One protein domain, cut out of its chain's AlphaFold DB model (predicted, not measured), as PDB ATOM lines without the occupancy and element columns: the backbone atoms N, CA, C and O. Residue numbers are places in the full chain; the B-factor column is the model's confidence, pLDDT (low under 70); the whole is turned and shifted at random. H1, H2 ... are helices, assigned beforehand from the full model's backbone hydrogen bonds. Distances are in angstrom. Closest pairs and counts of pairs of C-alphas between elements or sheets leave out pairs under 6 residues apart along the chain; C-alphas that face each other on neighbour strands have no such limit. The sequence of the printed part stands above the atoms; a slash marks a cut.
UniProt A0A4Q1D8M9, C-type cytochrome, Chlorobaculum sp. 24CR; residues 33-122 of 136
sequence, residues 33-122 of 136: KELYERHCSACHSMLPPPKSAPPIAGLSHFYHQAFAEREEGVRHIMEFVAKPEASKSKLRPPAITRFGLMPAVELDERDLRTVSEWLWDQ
ATOM      1  N   LYS A  33     321.307 217.152 251.296       98.44
ATOM      2  CA  LYS A  33     322.745 217.428 251.164       98.44
ATOM      3  C   LYS A  33     323.582 216.152 251.265       98.44
ATOM      4  O   LYS A  33     324.478 215.962 250.450       98.44
ATOM      5  N   GLU A  34     323.289 215.278 252.226       98.44
ATOM      6  CA  GLU A  34     324.001 214.000 252.378       98.44
ATOM      7  C   GLU A  34     323.771 213.083 251.173       98.44
ATOM      8  O   GLU A  34     324.706 212.443 250.691       98.44
ATOM      9  N   LEU A  35     322.545 213.059 250.639       98.56
ATOM     10  CA  LEU A  35     322.223 212.315 249.421       98.56
ATOM     11  C   LEU A  35     322.967 212.876 248.204       98.56
ATOM     12  O   LEU A  35     323.569 212.112 247.448       98.56
ATOM     13  N   TYR A  36     323.010 214.200 248.045       98.62
ATOM     14  CA  TYR A  36     323.813 214.841 247.005       98.62
ATOM     15  C   TYR A  36     325.301 214.490 247.132       98.62
ATOM     16  O   TYR A  36     325.940 214.114 246.147       98.62
ATOM     17  N   GLU A  37     325.864 214.592 248.336       98.56
ATOM     18  CA  GLU A  37     327.272 214.285 248.591       98.56
ATOM     19  C   GLU A  37     327.600 212.837 248.226       98.56
ATOM     20  O   GLU A  37     328.610 212.593 247.564       98.56
ATOM     21  N   ARG A  38     326.717 211.897 248.572       98.19
ATOM     22  CA  ARG A  38     326.909 210.465 248.331       98.19
ATOM     23  C   ARG A  38     326.703 210.057 246.871       98.19
ATOM     24  O   ARG A  38     327.456 209.226 246.374       98.19
ATOM     25  N   HIS A  39     325.703 210.620 246.191       98.31
ATOM     26  CA  HIS A  39     325.237 210.102 244.897       98.31
ATOM     27  C   HIS A  39     325.508 211.025 243.704       98.31
ATOM     28  O   HIS A  39     325.621 210.553 242.576       98.31
ATOM     29  N   CYS A  40     325.632 212.335 243.920       98.44
ATOM     30  CA  CYS A  40     325.661 213.321 242.835       98.44
ATOM     31  C   CYS A  40     327.014 214.039 242.732       98.44
ATOM     32  O   CYS A  40     327.469 214.386 241.637       98.44
ATOM     33  N   SER A  41     327.679 214.259 243.870       98.44
ATOM     34  CA  SER A  41     328.855 215.128 243.976       98.44
ATOM     35  C   SER A  41     330.091 214.614 243.230       98.44
ATOM     36  O   SER A  41     330.994 215.398 242.924       98.44
ATOM     37  N   ALA A  42     330.141 213.322 242.891       97.94
ATOM     38  CA  ALA A  42     331.216 212.748 242.087       97.94
ATOM     39  C   ALA A  42     331.309 213.419 240.704       97.94
ATOM     40  O   ALA A  42     332.408 213.717 240.235       97.94
ATOM     41  N   CYS A  43     330.159 213.734 240.097       98.38
ATOM     42  CA  CYS A  43     330.077 214.318 238.757       98.38
ATOM     43  C   CYS A  43     329.667 215.794 238.764       98.38
ATOM     44  O   CYS A  43     330.095 216.553 237.895       98.38
ATOM     45  N   HIS A  44     328.863 216.219 239.737       98.44
ATOM     46  CA  HIS A  44     328.373 217.591 239.829       98.44
ATOM     47  C   HIS A  44     329.204 218.419 240.816       98.44
ATOM     48  O   HIS A  44     329.595 217.960 241.890       98.44
ATOM     49  N   SER A  45     329.493 219.666 240.447       98.12
ATOM     50  CA  SER A  45     329.916 220.707 241.387       98.12
ATOM     51  C   SER A  45     328.704 221.537 241.814       98.12
ATOM     52  O   SER A  45     327.703 221.587 241.106       98.12
ATOM     53  N   MET A  46     328.778 222.221 242.958       97.81
ATOM     54  CA  MET A  46     327.701 223.139 243.360       97.81
ATOM     55  C   MET A  46     327.682 224.394 242.485       97.81
ATOM     56  O   MET A  46     326.640 224.796 241.973       97.81
ATOM     57  N   LEU A  47     328.863 224.975 242.277       96.19
ATOM     58  CA  LEU A  47     329.089 226.194 241.510       96.19
ATOM     59  C   LEU A  47     330.098 225.932 240.382       96.19
ATOM     60  O   LEU A  47     330.851 224.956 240.453       96.19
ATOM     61  N   PRO A  48     330.142 226.788 239.345       93.38
ATOM     62  CA  PRO A  48     331.225 226.776 238.371       93.38
ATOM     63  C   PRO A  48     332.610 226.878 239.048       93.38
ATOM     64  O   PRO A  48     332.734 227.560 240.066       93.38
ATOM     65  N   PRO A  49     333.660 226.265 238.477       93.31
ATOM     66  CA  PRO A  49     333.670 225.514 237.220       93.31
ATOM     67  C   PRO A  49     332.989 224.126 237.320       93.31
ATOM     68  O   PRO A  49     332.871 223.568 238.412       93.31
ATOM     69  N   PRO A  50     332.508 223.561 236.194       94.56
ATOM     70  CA  PRO A  50     331.969 222.200 236.167       94.56
ATOM     71  C   PRO A  50     333.063 221.137 236.335       94.56
ATOM     72  O   PRO A  50     334.223 221.379 236.001       94.56
ATOM     73  N   LYS A  51     332.658 219.942 236.785       94.94
ATOM     74  CA  LYS A  51     333.455 218.706 236.687       94.94
ATOM     75  C   LYS A  51     333.090 217.976 235.380       94.94
ATOM     76  O   LYS A  51     333.153 218.576 234.309       94.94
ATOM     77  N   SER A  52     332.673 216.710 235.462       96.62
ATOM     78  CA  SER A  52     332.156 215.918 234.339       96.62
ATOM     79  C   SER A  52     330.679 216.182 234.024       96.62
ATOM     80  O   SER A  52     330.208 215.742 232.982       96.62
ATOM     81  N   ALA A  53     329.957 216.916 234.875       97.06
ATOM     82  CA  ALA A  53     328.561 217.292 234.670       97.06
ATOM     83  C   ALA A  53     328.311 218.791 234.973       97.06
ATOM     84  O   ALA A  53     329.175 219.462 235.559       97.06
ATOM     85  N   PRO A  54     327.149 219.352 234.575       95.94
ATOM     86  CA  PRO A  54     326.792 220.743 234.857       95.94
ATOM     87  C   PRO A  54     326.765 221.057 236.365       95.94
ATOM     88  O   PRO A  54     326.355 220.198 237.146       95.94
ATOM     89  N   PRO A  55     327.114 222.280 236.806       97.19
ATOM     90  CA  PRO A  55     326.988 222.649 238.212       97.19
ATOM     91  C   PRO A  55     325.520 222.698 238.662       97.19
ATOM     92  O   PRO A  55     324.649 223.090 237.878       97.19
ATOM     93  N   ILE A  56     325.251 222.375 239.928       98.38
ATOM     94  CA  ILE A  56     323.892 222.346 240.493       98.38
ATOM     95  C   ILE A  56     323.215 223.717 240.448       98.38
ATOM     96  O   ILE A  56     322.036 223.784 240.118       98.38
ATOM     97  N   ALA A  57     323.944 224.815 240.666       97.62
ATOM     98  CA  ALA A  57     323.374 226.159 240.522       97.62
ATOM     99  C   ALA A  57     322.811 226.413 239.109       97.62
ATOM    100  O   ALA A  57     321.746 227.006 238.955       97.62
ATOM    101  N   GLY A  58     323.483 225.897 238.072       96.25
ATOM    102  CA  GLY A  58     322.982 225.953 236.698       96.25
ATOM    103  C   GLY A  58     321.749 225.079 236.491       96.25
ATOM    104  O   GLY A  58     320.798 225.515 235.849       96.25
ATOM    105  N   LEU A  59     321.743 223.870 237.063       97.38
ATOM    106  CA  LEU A  59     320.576 222.989 237.037       97.38
ATOM    107  C   LEU A  59     319.360 223.665 237.666       97.38
ATOM    108  O   LEU A  59     318.337 223.804 237.001       97.38
ATOM    109  N   SER A  60     319.489 224.133 238.905       98.25
ATOM    110  CA  SER A  60     318.379 224.746 239.631       98.25
ATOM    111  C   SER A  60     317.870 226.005 238.920       98.25
ATOM    112  O   SER A  60     316.667 226.168 238.732       98.25
ATOM    113  N   HIS A  61     318.770 226.844 238.394       98.00
ATOM    114  CA  HIS A  61     318.402 228.004 237.580       98.00
ATOM    115  C   HIS A  61     317.497 227.647 236.389       98.00
ATOM    116  O   HIS A  61     316.422 228.225 236.244       98.00
ATOM    117  N   PHE A  62     317.897 226.692 235.542       97.75
ATOM    118  CA  PHE A  62     317.101 226.336 234.360       97.75
ATOM    119  C   PHE A  62     315.802 225.602 234.714       97.75
ATOM    120  O   PHE A  62     314.811 225.743 234.000       97.75
ATOM    121  N   TYR A  63     315.767 224.855 235.821       98.38
ATOM    122  CA  TYR A  63     314.531 224.227 236.295       98.38
ATOM    123  C   TYR A  63     313.510 225.258 236.792       98.38
ATOM    124  O   TYR A  63     312.341 225.151 236.434       98.38
ATOM    125  N   HIS A  64     313.939 226.303 237.505       98.50
ATOM    126  CA  HIS A  64     313.063 227.426 237.882       98.50
ATOM    127  C   HIS A  64     312.596 228.262 236.681       98.50
ATOM    128  O   HIS A  64     311.556 228.904 236.741       98.50
ATOM    129  N   GLN A  65     313.329 228.249 235.564       97.50
ATOM    130  CA  GLN A  65     312.850 228.843 234.307       97.50
ATOM    131  C   GLN A  65     311.833 227.958 233.578       97.50
ATOM    132  O   GLN A  65     310.976 228.470 232.861       97.50
ATOM    133  N   ALA A  66     311.953 226.637 233.712       98.25
ATOM    134  CA  ALA A  66     311.112 225.673 233.012       98.25
ATOM    135  C   ALA A  66     309.784 225.385 233.729       98.25
ATOM    136  O   ALA A  66     308.832 224.965 233.071       98.25
ATOM    137  N   PHE A  67     309.720 225.591 235.047       98.56
ATOM    138  CA  PHE A  67     308.564 225.262 235.878       98.56
ATOM    139  C   PHE A  67     308.205 226.421 236.803       98.56
ATOM    140  O   PHE A  67     309.063 226.934 237.514       98.56
ATOM    141  N   ALA A  68     306.923 226.794 236.816       97.38
ATOM    142  CA  ALA A  68     306.394 227.772 237.766       97.38
ATOM    143  C   ALA A  68     306.124 227.135 239.140       97.38
ATOM    144  O   ALA A  68     306.392 227.743 240.173       97.38
ATOM    145  N   GLU A  69     305.626 225.897 239.145       98.38
ATOM    146  CA  GLU A  69     305.232 225.189 240.357       98.38
ATOM    147  C   GLU A  69     306.350 224.271 240.861       98.38
ATOM    148  O   GLU A  69     306.868 223.421 240.126       98.38
ATOM    149  N   ARG A  70     306.688 224.395 242.151       98.44
ATOM    150  CA  ARG A  70     307.754 223.602 242.787       98.44
ATOM    151  C   ARG A  70     307.529 222.102 242.632       98.44
ATOM    152  O   ARG A  70     308.468 221.389 242.301       98.44
ATOM    153  N   GLU A  71     306.309 221.615 242.858       98.62
ATOM    154  CA  GLU A  71     306.033 220.173 242.808       98.62
ATOM    155  C   GLU A  71     306.231 219.599 241.398       98.62
ATOM    156  O   GLU A  71     306.759 218.499 241.245       98.62
ATOM    157  N   GLU A  72     305.880 220.350 240.350       98.81
ATOM    158  CA  GLU A  72     306.118 219.927 238.966       98.81
ATOM    159  C   GLU A  72     307.611 219.866 238.649       98.81
ATOM    160  O   GLU A  72     308.078 218.887 238.060       98.81
ATOM    161  N   GLY A  73     308.361 220.882 239.082       98.81
ATOM    162  CA  GLY A  73     309.809 220.929 238.927       98.81
ATOM    163  C   GLY A  73     310.515 219.797 239.666       98.81
ATOM    164  O   GLY A  73     311.316 219.083 239.065       98.81
ATOM    165  N   VAL A  74     310.175 219.577 240.938       98.88
ATOM    166  CA  VAL A  74     310.717 218.485 241.761       98.88
ATOM    167  C   VAL A  74     310.394 217.129 241.144       98.88
ATOM    168  O   VAL A  74     311.306 216.328 240.947       98.88
ATOM    169  N   ARG A  75     309.136 216.880 240.760       98.88
ATOM    170  CA  ARG A  75     308.744 215.631 240.091       98.88
ATOM    171  C   ARG A  75     309.537 215.414 238.804       98.88
ATOM    172  O   ARG A  75     309.990 214.303 238.543       98.88
ATOM    173  N   HIS A  76     309.753 216.465 238.018       98.88
ATOM    174  CA  HIS A  76     310.547 216.355 236.802       98.88
ATOM    175  C   HIS A  76     312.031 216.059 237.091       98.88
ATOM    176  O   HIS A  76     312.652 215.294 236.351       98.88
ATOM    177  N   ILE A  77     312.617 216.627 238.154       98.81
ATOM    178  CA  ILE A  77     313.976 216.261 238.595       98.81
ATOM    179  C   ILE A  77     314.013 214.774 238.957       98.81
ATOM    180  O   ILE A  77     314.882 214.064 238.455       98.81
ATOM    181  N   MET A  78     313.048 214.286 239.745       98.75
ATOM    182  CA  MET A  78     312.962 212.871 240.130       98.75
ATOM    183  C   MET A  78     312.909 211.955 238.900       98.75
ATOM    184  O   MET A  78     313.698 211.019 238.787       98.75
ATOM    185  N   GLU A  79     312.018 212.249 237.949       98.56
ATOM    186  CA  GLU A  79     311.871 211.484 236.704       98.56
ATOM    187  C   GLU A  79     313.168 211.465 235.886       98.56
ATOM    188  O   GLU A  79     313.569 210.413 235.384       98.56
ATOM    189  N   PHE A  80     313.843 212.613 235.768       98.62
ATOM    190  CA  PHE A  80     315.096 212.712 235.028       98.62
ATOM    191  C   PHE A  80     316.245 211.985 235.735       98.62
ATOM    192  O   PHE A  80     317.055 211.368 235.059       98.62
ATOM    193  N   VAL A  81     316.327 212.027 237.068       98.44
ATOM    194  CA  VAL A  81     317.365 211.329 237.849       98.44
ATOM    195  C   VAL A  81     317.198 209.811 237.779       98.44
ATOM    196  O   VAL A  81     318.177 209.100 237.545       98.44
ATOM    197  N   ALA A  82     315.964 209.320 237.910       98.25
ATOM    198  CA  ALA A  82     315.663 207.893 237.827       98.25
ATOM    199  C   ALA A  82     315.814 207.342 236.402       98.25
ATOM    200  O   ALA A  82     316.254 206.208 236.211       98.25
ATOM    201  N   LYS A  83     315.442 208.131 235.385       98.38
ATOM    202  CA  LYS A  83     315.498 207.715 233.980       98.38
ATOM    203  C   LYS A  83     315.858 208.890 233.061       98.38
ATOM    204  O   LYS A  83     314.974 209.487 232.435       98.38
ATOM    205  N   PRO A  84     317.157 209.209 232.934       97.94
ATOM    206  CA  PRO A  84     317.607 210.308 232.095       97.94
ATOM    207  C   PRO A  84     317.303 210.042 230.619       97.94
ATOM    208  O   PRO A  84     317.665 209.007 230.060       97.94
ATOM    209  N   GLU A  85     316.669 211.009 229.963       97.81
ATOM    210  CA  GLU A  85     316.385 210.977 228.528       97.81
ATOM    211  C   GLU A  85     316.710 212.347 227.933       97.81
ATOM    212  O   GLU A  85     316.337 213.381 228.488       97.81
ATOM    213  N   ALA A  86     317.390 212.375 226.783       96.38
ATOM    214  CA  ALA A  86     317.859 213.626 226.185       96.38
ATOM    215  C   ALA A  86     316.721 214.629 225.918       96.38
ATOM    216  O   ALA A  86     316.867 215.819 226.194       96.38
ATOM    217  N   SER A  87     315.567 214.138 225.460       96.50
ATOM    218  CA  SER A  87     314.356 214.930 225.205       96.50
ATOM    219  C   SER A  87     313.721 215.521 226.468       96.50
ATOM    220  O   SER A  87     312.949 216.474 226.373       96.50
ATOM    221  N   LYS A  88     314.033 214.974 227.648       97.06
ATOM    222  CA  LYS A  88     313.524 215.449 228.939       97.06
ATOM    223  C   LYS A  88     314.453 216.467 229.596       97.06
ATOM    224  O   LYS A  88     314.035 217.129 230.534       97.06
ATOM    225  N   SER A  89     315.684 216.653 229.115       97.06
ATOM    226  CA  SER A  89     316.592 217.653 229.691       97.06
ATOM    227  C   SER A  89     315.974 219.056 229.670       97.06
ATOM    228  O   SER A  89     315.438 219.497 228.653       97.06
ATOM    229  N   LYS A  90     316.080 219.771 230.795       97.62
ATOM    230  CA  LYS A  90     315.681 221.186 230.922       97.62
ATOM    231  C   LYS A  90     316.856 222.151 230.877       97.62
ATOM    232  O   LYS A  90     316.669 223.358 230.946       97.62
ATOM    233  N   LEU A  91     318.071 221.629 230.729       95.12
ATOM    234  CA  LEU A  91     319.244 222.458 230.491       95.12
ATOM    235  C   LEU A  91     319.284 222.896 229.028       95.12
ATOM    236  O   LEU A  91     318.693 222.261 228.153       95.12
ATOM    237  N   ARG A  92     320.043 223.959 228.748       91.44
ATOM    238  CA  ARG A  92     320.277 224.411 227.372       91.44
ATOM    239  C   ARG A  92     320.793 223.256 226.496       91.44
ATOM    240  O   ARG A  92     321.627 222.485 226.976       91.44
ATOM    241  N   PRO A  93     320.402 223.180 225.207       87.69
ATOM    242  CA  PRO A  93     320.768 222.070 224.322       87.69
ATOM    243  C   PRO A  93     322.260 221.681 224.311       87.69
ATOM    244  O   PRO A  93     322.545 220.484 224.357       87.69
ATOM    245  N   PRO A  94     323.229 222.627 224.359       90.38
ATOM    246  CA  PRO A  94     324.652 222.278 224.385       90.38
ATOM    247  C   PRO A  94     325.109 221.473 225.612       90.38
ATOM    248  O   PRO A  94     326.221 220.954 225.607       90.38
ATOM    249  N   ALA A  95     324.303 221.366 226.675       92.69
ATOM    250  CA  ALA A  95     324.673 220.612 227.871       92.69
ATOM    251  C   ALA A  95     324.918 219.128 227.560       92.69
ATOM    252  O   ALA A  95     325.929 218.585 227.996       92.69
ATOM    253  N   ILE A  96     324.050 218.494 226.766       94.00
ATOM    254  CA  ILE A  96     324.210 217.078 226.399       94.00
ATOM    255  C   ILE A  96     325.399 216.904 225.453       94.00
ATOM    256  O   ILE A  96     326.190 215.989 225.648       94.00
ATOM    257  N   THR A  97     325.583 217.802 224.482       92.19
ATOM    258  CA  THR A  97     326.759 217.772 223.597       92.19
ATOM    259  C   THR A  97     328.064 217.870 224.389       92.19
ATOM    260  O   THR A  97     329.033 217.183 224.083       92.19
ATOM    261  N   ARG A  98     328.084 218.698 225.441       92.06
ATOM    262  CA  ARG A  98     329.275 218.948 226.256       92.06
ATOM    263  C   ARG A  98     329.562 217.862 227.294       92.06
ATOM    264  O   ARG A  98     330.724 217.526 227.493       92.06
ATOM    265  N   PHE A  99     328.544 217.394 228.013       94.81
ATOM    266  CA  PHE A  99     328.706 216.515 229.182       94.81
ATOM    267  C   PHE A  99     328.254 215.072 228.929       94.81
ATOM    268  O   PHE A  99     328.504 214.197 229.753       94.81
ATOM    269  N   GLY A 100     327.596 214.814 227.801       96.12
ATOM    270  CA  GLY A 100     326.881 213.570 227.558       96.12
ATOM    271  C   GLY A 100     325.533 213.516 228.279       96.12
ATOM    272  O   GLY A 100     325.098 214.462 228.941       96.12
ATOM    273  N   LEU A 101     324.842 212.385 228.118       97.38
ATOM    274  CA  LEU A 101     323.627 212.089 228.869       97.38
ATOM    275  C   LEU A 101     324.006 211.589 230.270       97.38
ATOM    276  O   LEU A 101     324.874 210.728 230.409       97.38
ATOM    277  N   MET A 102     323.343 212.121 231.296       97.75
ATOM    278  CA  MET A 102     323.518 211.667 232.676       97.75
ATOM    279  C   MET A 102     323.161 210.172 232.794       97.75
ATOM    280  O   MET A 102     322.166 209.758 232.203       97.75
ATOM    281  N   PRO A 103     323.929 209.351 233.531       97.56
ATOM    282  CA  PRO A 103     323.512 207.990 233.861       97.56
ATOM    283  C   PRO A 103     322.364 208.001 234.881       97.56
ATOM    284  O   PRO A 103     322.234 208.942 235.665       97.56
ATOM    285  N   ALA A 104     321.536 206.955 234.880       97.94
ATOM    286  CA  ALA A 104     320.491 206.794 235.889       97.94
ATOM    287  C   ALA A 104     321.110 206.624 237.284       97.94
ATOM    288  O   ALA A 104     322.121 205.935 237.436       97.94
ATOM    289  N   VAL A 105     320.493 207.242 238.291       97.06
ATOM    290  CA  VAL A 105     320.871 207.066 239.697       97.06
ATOM    291  C   VAL A 105     319.764 206.284 240.389       97.06
ATOM    292  O   VAL A 105     318.629 206.751 240.481       97.06
ATOM    293  N   GLU A 106     320.093 205.086 240.866       95.62
ATOM    294  CA  GLU A 106     319.158 204.241 241.605       95.62
ATOM    295  C   GLU A 106     319.047 204.729 243.052       95.62
ATOM    296  O   GLU A 106     319.998 204.653 243.830       95.62
ATOM    297  N   LEU A 107     317.872 205.249 243.395       96.50
ATOM    298  CA  LEU A 107     317.473 205.663 244.736       96.50
ATOM    299  C   LEU A 107     316.064 205.133 244.988       96.50
ATOM    300  O   LEU A 107     315.276 204.995 244.047       96.50
ATOM    301  N   ASP A 108     315.729 204.862 246.247       97.12
ATOM    302  CA  ASP A 108     314.324 204.664 246.589       97.12
ATOM    303  C   ASP A 108     313.536 205.972 246.409       97.12
ATOM    304  O   ASP A 108     314.101 207.065 246.330       97.12
ATOM    305  N   GLU A 109     312.212 205.867 246.308       97.25
ATOM    306  CA  GLU A 109     311.351 207.015 246.011       97.25
ATOM    307  C   GLU A 109     311.490 208.148 247.040       97.25
ATOM    308  O   GLU A 109     311.394 209.328 246.689       97.25
ATOM    309  N   ARG A 110     311.748 207.800 248.306       96.88
ATOM    310  CA  ARG A 110     311.872 208.767 249.393       96.88
ATOM    311  C   ARG A 110     313.166 209.555 249.251       96.88
ATOM    312  O   ARG A 110     313.115 210.782 249.252       96.88
ATOM    313  N   ASP A 111     314.298 208.879 249.101       98.12
ATOM    314  CA  ASP A 111     315.597 209.528 248.932       98.12
ATOM    315  C   ASP A 111     315.665 210.292 247.604       98.12
ATOM    316  O   ASP A 111     316.161 211.420 247.561       98.12
ATOM    317  N   LEU A 112     315.080 209.742 246.533       98.56
ATOM    318  CA  LEU A 112     314.950 210.420 245.246       98.56
ATOM    319  C   LEU A 112     314.183 211.740 245.379       98.56
ATOM    320  O   LEU A 112     314.616 212.758 244.834       98.56
ATOM    321  N   ARG A 113     313.067 211.747 246.119       98.62
ATOM    322  CA  ARG A 113     312.321 212.976 246.415       98.62
ATOM    323  C   ARG A 113     313.163 213.939 247.244       98.62
ATOM    324  O   ARG A 113     313.346 215.075 246.818       98.62
ATOM    325  N   THR A 114     313.720 213.484 248.365       98.69
ATOM    326  CA  THR A 114     314.501 214.328 249.280       98.69
ATOM    327  C   THR A 114     315.668 215.020 248.571       98.69
ATOM    328  O   THR A 114     315.887 216.218 248.758       98.69
ATOM    329  N   VAL A 115     316.424 214.303 247.730       98.75
ATOM    330  CA  VAL A 115     317.526 214.918 246.975       98.75
ATOM    331  C   VAL A 115     317.008 215.849 245.878       98.75
ATOM    332  O   VAL A 115     317.579 216.915 245.681       98.75
ATOM    333  N   SER A 116     315.908 215.510 245.201       98.81
ATOM    334  CA  SER A 116     315.339 216.343 244.130       98.81
ATOM    335  C   SER A 116     314.804 217.678 244.648       98.81
ATOM    336  O   SER A 116     315.029 218.716 244.029       98.81
ATOM    337  N   GLU A 117     314.151 217.662 245.809       98.88
ATOM    338  CA  GLU A 117     313.740 218.865 246.533       98.88
ATOM    339  C   GLU A 117     314.941 219.723 246.911       98.88
ATOM    340  O   GLU A 117     314.974 220.916 246.621       98.88
ATOM    341  N   TRP A 118     315.973 219.100 247.477       98.81
ATOM    342  CA  TRP A 118     317.180 219.823 247.846       98.81
ATOM    343  C   TRP A 118     317.878 220.448 246.635       98.81
ATOM    344  O   TRP A 118     318.311 221.593 246.724       98.81
ATOM    345  N   LEU A 119     317.949 219.746 245.496       98.75
ATOM    346  CA  LEU A 119     318.485 220.268 244.233       98.75
ATOM    347  C   LEU A 119     317.677 221.467 243.718       98.75
ATOM    348  O   LEU A 119     318.267 222.458 243.283       98.75
ATOM    349  N   TRP A 120     316.344 221.397 243.784       98.81
ATOM    350  CA  TRP A 120     315.459 222.517 243.453       98.81
ATOM    351  C   TRP A 120     315.738 223.733 244.341       98.81
ATOM    352  O   TRP A 120     315.877 224.848 243.836       98.81
ATOM    353  N   ASP A 121     315.898 223.512 245.646       98.50
ATOM    354  CA  ASP A 121     316.097 224.564 246.645       98.50
ATOM    355  C   ASP A 121     317.487 225.240 246.553       98.50
ATOM    356  O   ASP A 121     317.717 226.259 247.200       98.50
ATOM    357  N   GLN A 122     318.404 224.754 245.702       98.44
ATOM    358  CA  GLN A 122     319.688 225.425 245.419       98.44
ATOM    359  C   GLN A 122     319.558 226.657 244.504       98.44
ATOM    360  O   GLN A 122     320.565 227.172 244.009       98.44
TER     361      GLN A 122
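This is residues 33 to 122 of the 136 residues of the protein "C-type cytochrome" of Chlorobaculum sp. 24CR (UniProt A0A4Q1D8M9). Picture a small, compact cluster of helices that cross one another, with H3 and H1 packed on different sides of H5 and the end of H5, residues 119 to 120, meeting H2 about at a right angle. H4 is a short helix set away from the other four and joined to them by loops, and the loop of residues 40 to 55 leads from H1 to H2. The printed part has 90 residues with five named helices, in the order H1, H2, H3, H4, H5, and no named strand; the class is all helix. The whole is compact, with a radius of gyration of the C-alphas of 11.9 A, and it spans 31 by 28 by 22 A.

Find C-alpha 33 at (322.745, 217.428, 251.164); here H1 begins, and it runs from residue 33 to residue 39. After residues 40 to 55 you reach H2, residues 56 to 66, which begins at C-alpha 56 at (323.892, 222.346, 240.493) and is 15.2 A long from first to last C-alpha. Next comes H3, residues 70 to 82, the longest helix with 13 residues and 18.3 A. H4 is short, residues 94 to 99, 8.5 A. H5, residues 109 to 120, is 16.2 A long and ends at C-alpha 120 at (315.459, 222.517, 243.453).

Begin at H5, the hub, which touches three helices. Look at Val 74 and Ser 116: their C-alphas, 5.6 A apart, are the closest of H3 and H5, which touch at a steep tilt of 61 degrees, opposite ways. H1 touches H5 at a steep tilt of 66 degrees, opposite ways, and the closest C-alphas are those of Leu 35 and Val 115, 5.9 A apart. H5 touches H2 with residues 119 to 120 alone; their lines are about perpendicular at 89 degrees, and the closest C-alphas, of Ser 60 and Trp 120, are 5.3 A apart. H2 and H3 only just touch, and only at the corner by their tight link, with 3 pairs of C-alphas within 8 A; H3 does so with residue 73 alone. H4 touches no helix. H1 and H3 are apart. In H1, H2, H3, H4 and H5 every O i to N i+4 pair is within hydrogen-bond range.

The two C-alphas farthest apart are those of Pro 94 and Arg 110, 31.2 A. The links from H1 to H2 and from H3 to H4 are long, with 16 and 11 residues. The printed part has no cut. Its mean pLDDT is 97.2, and no printed residue is under 70.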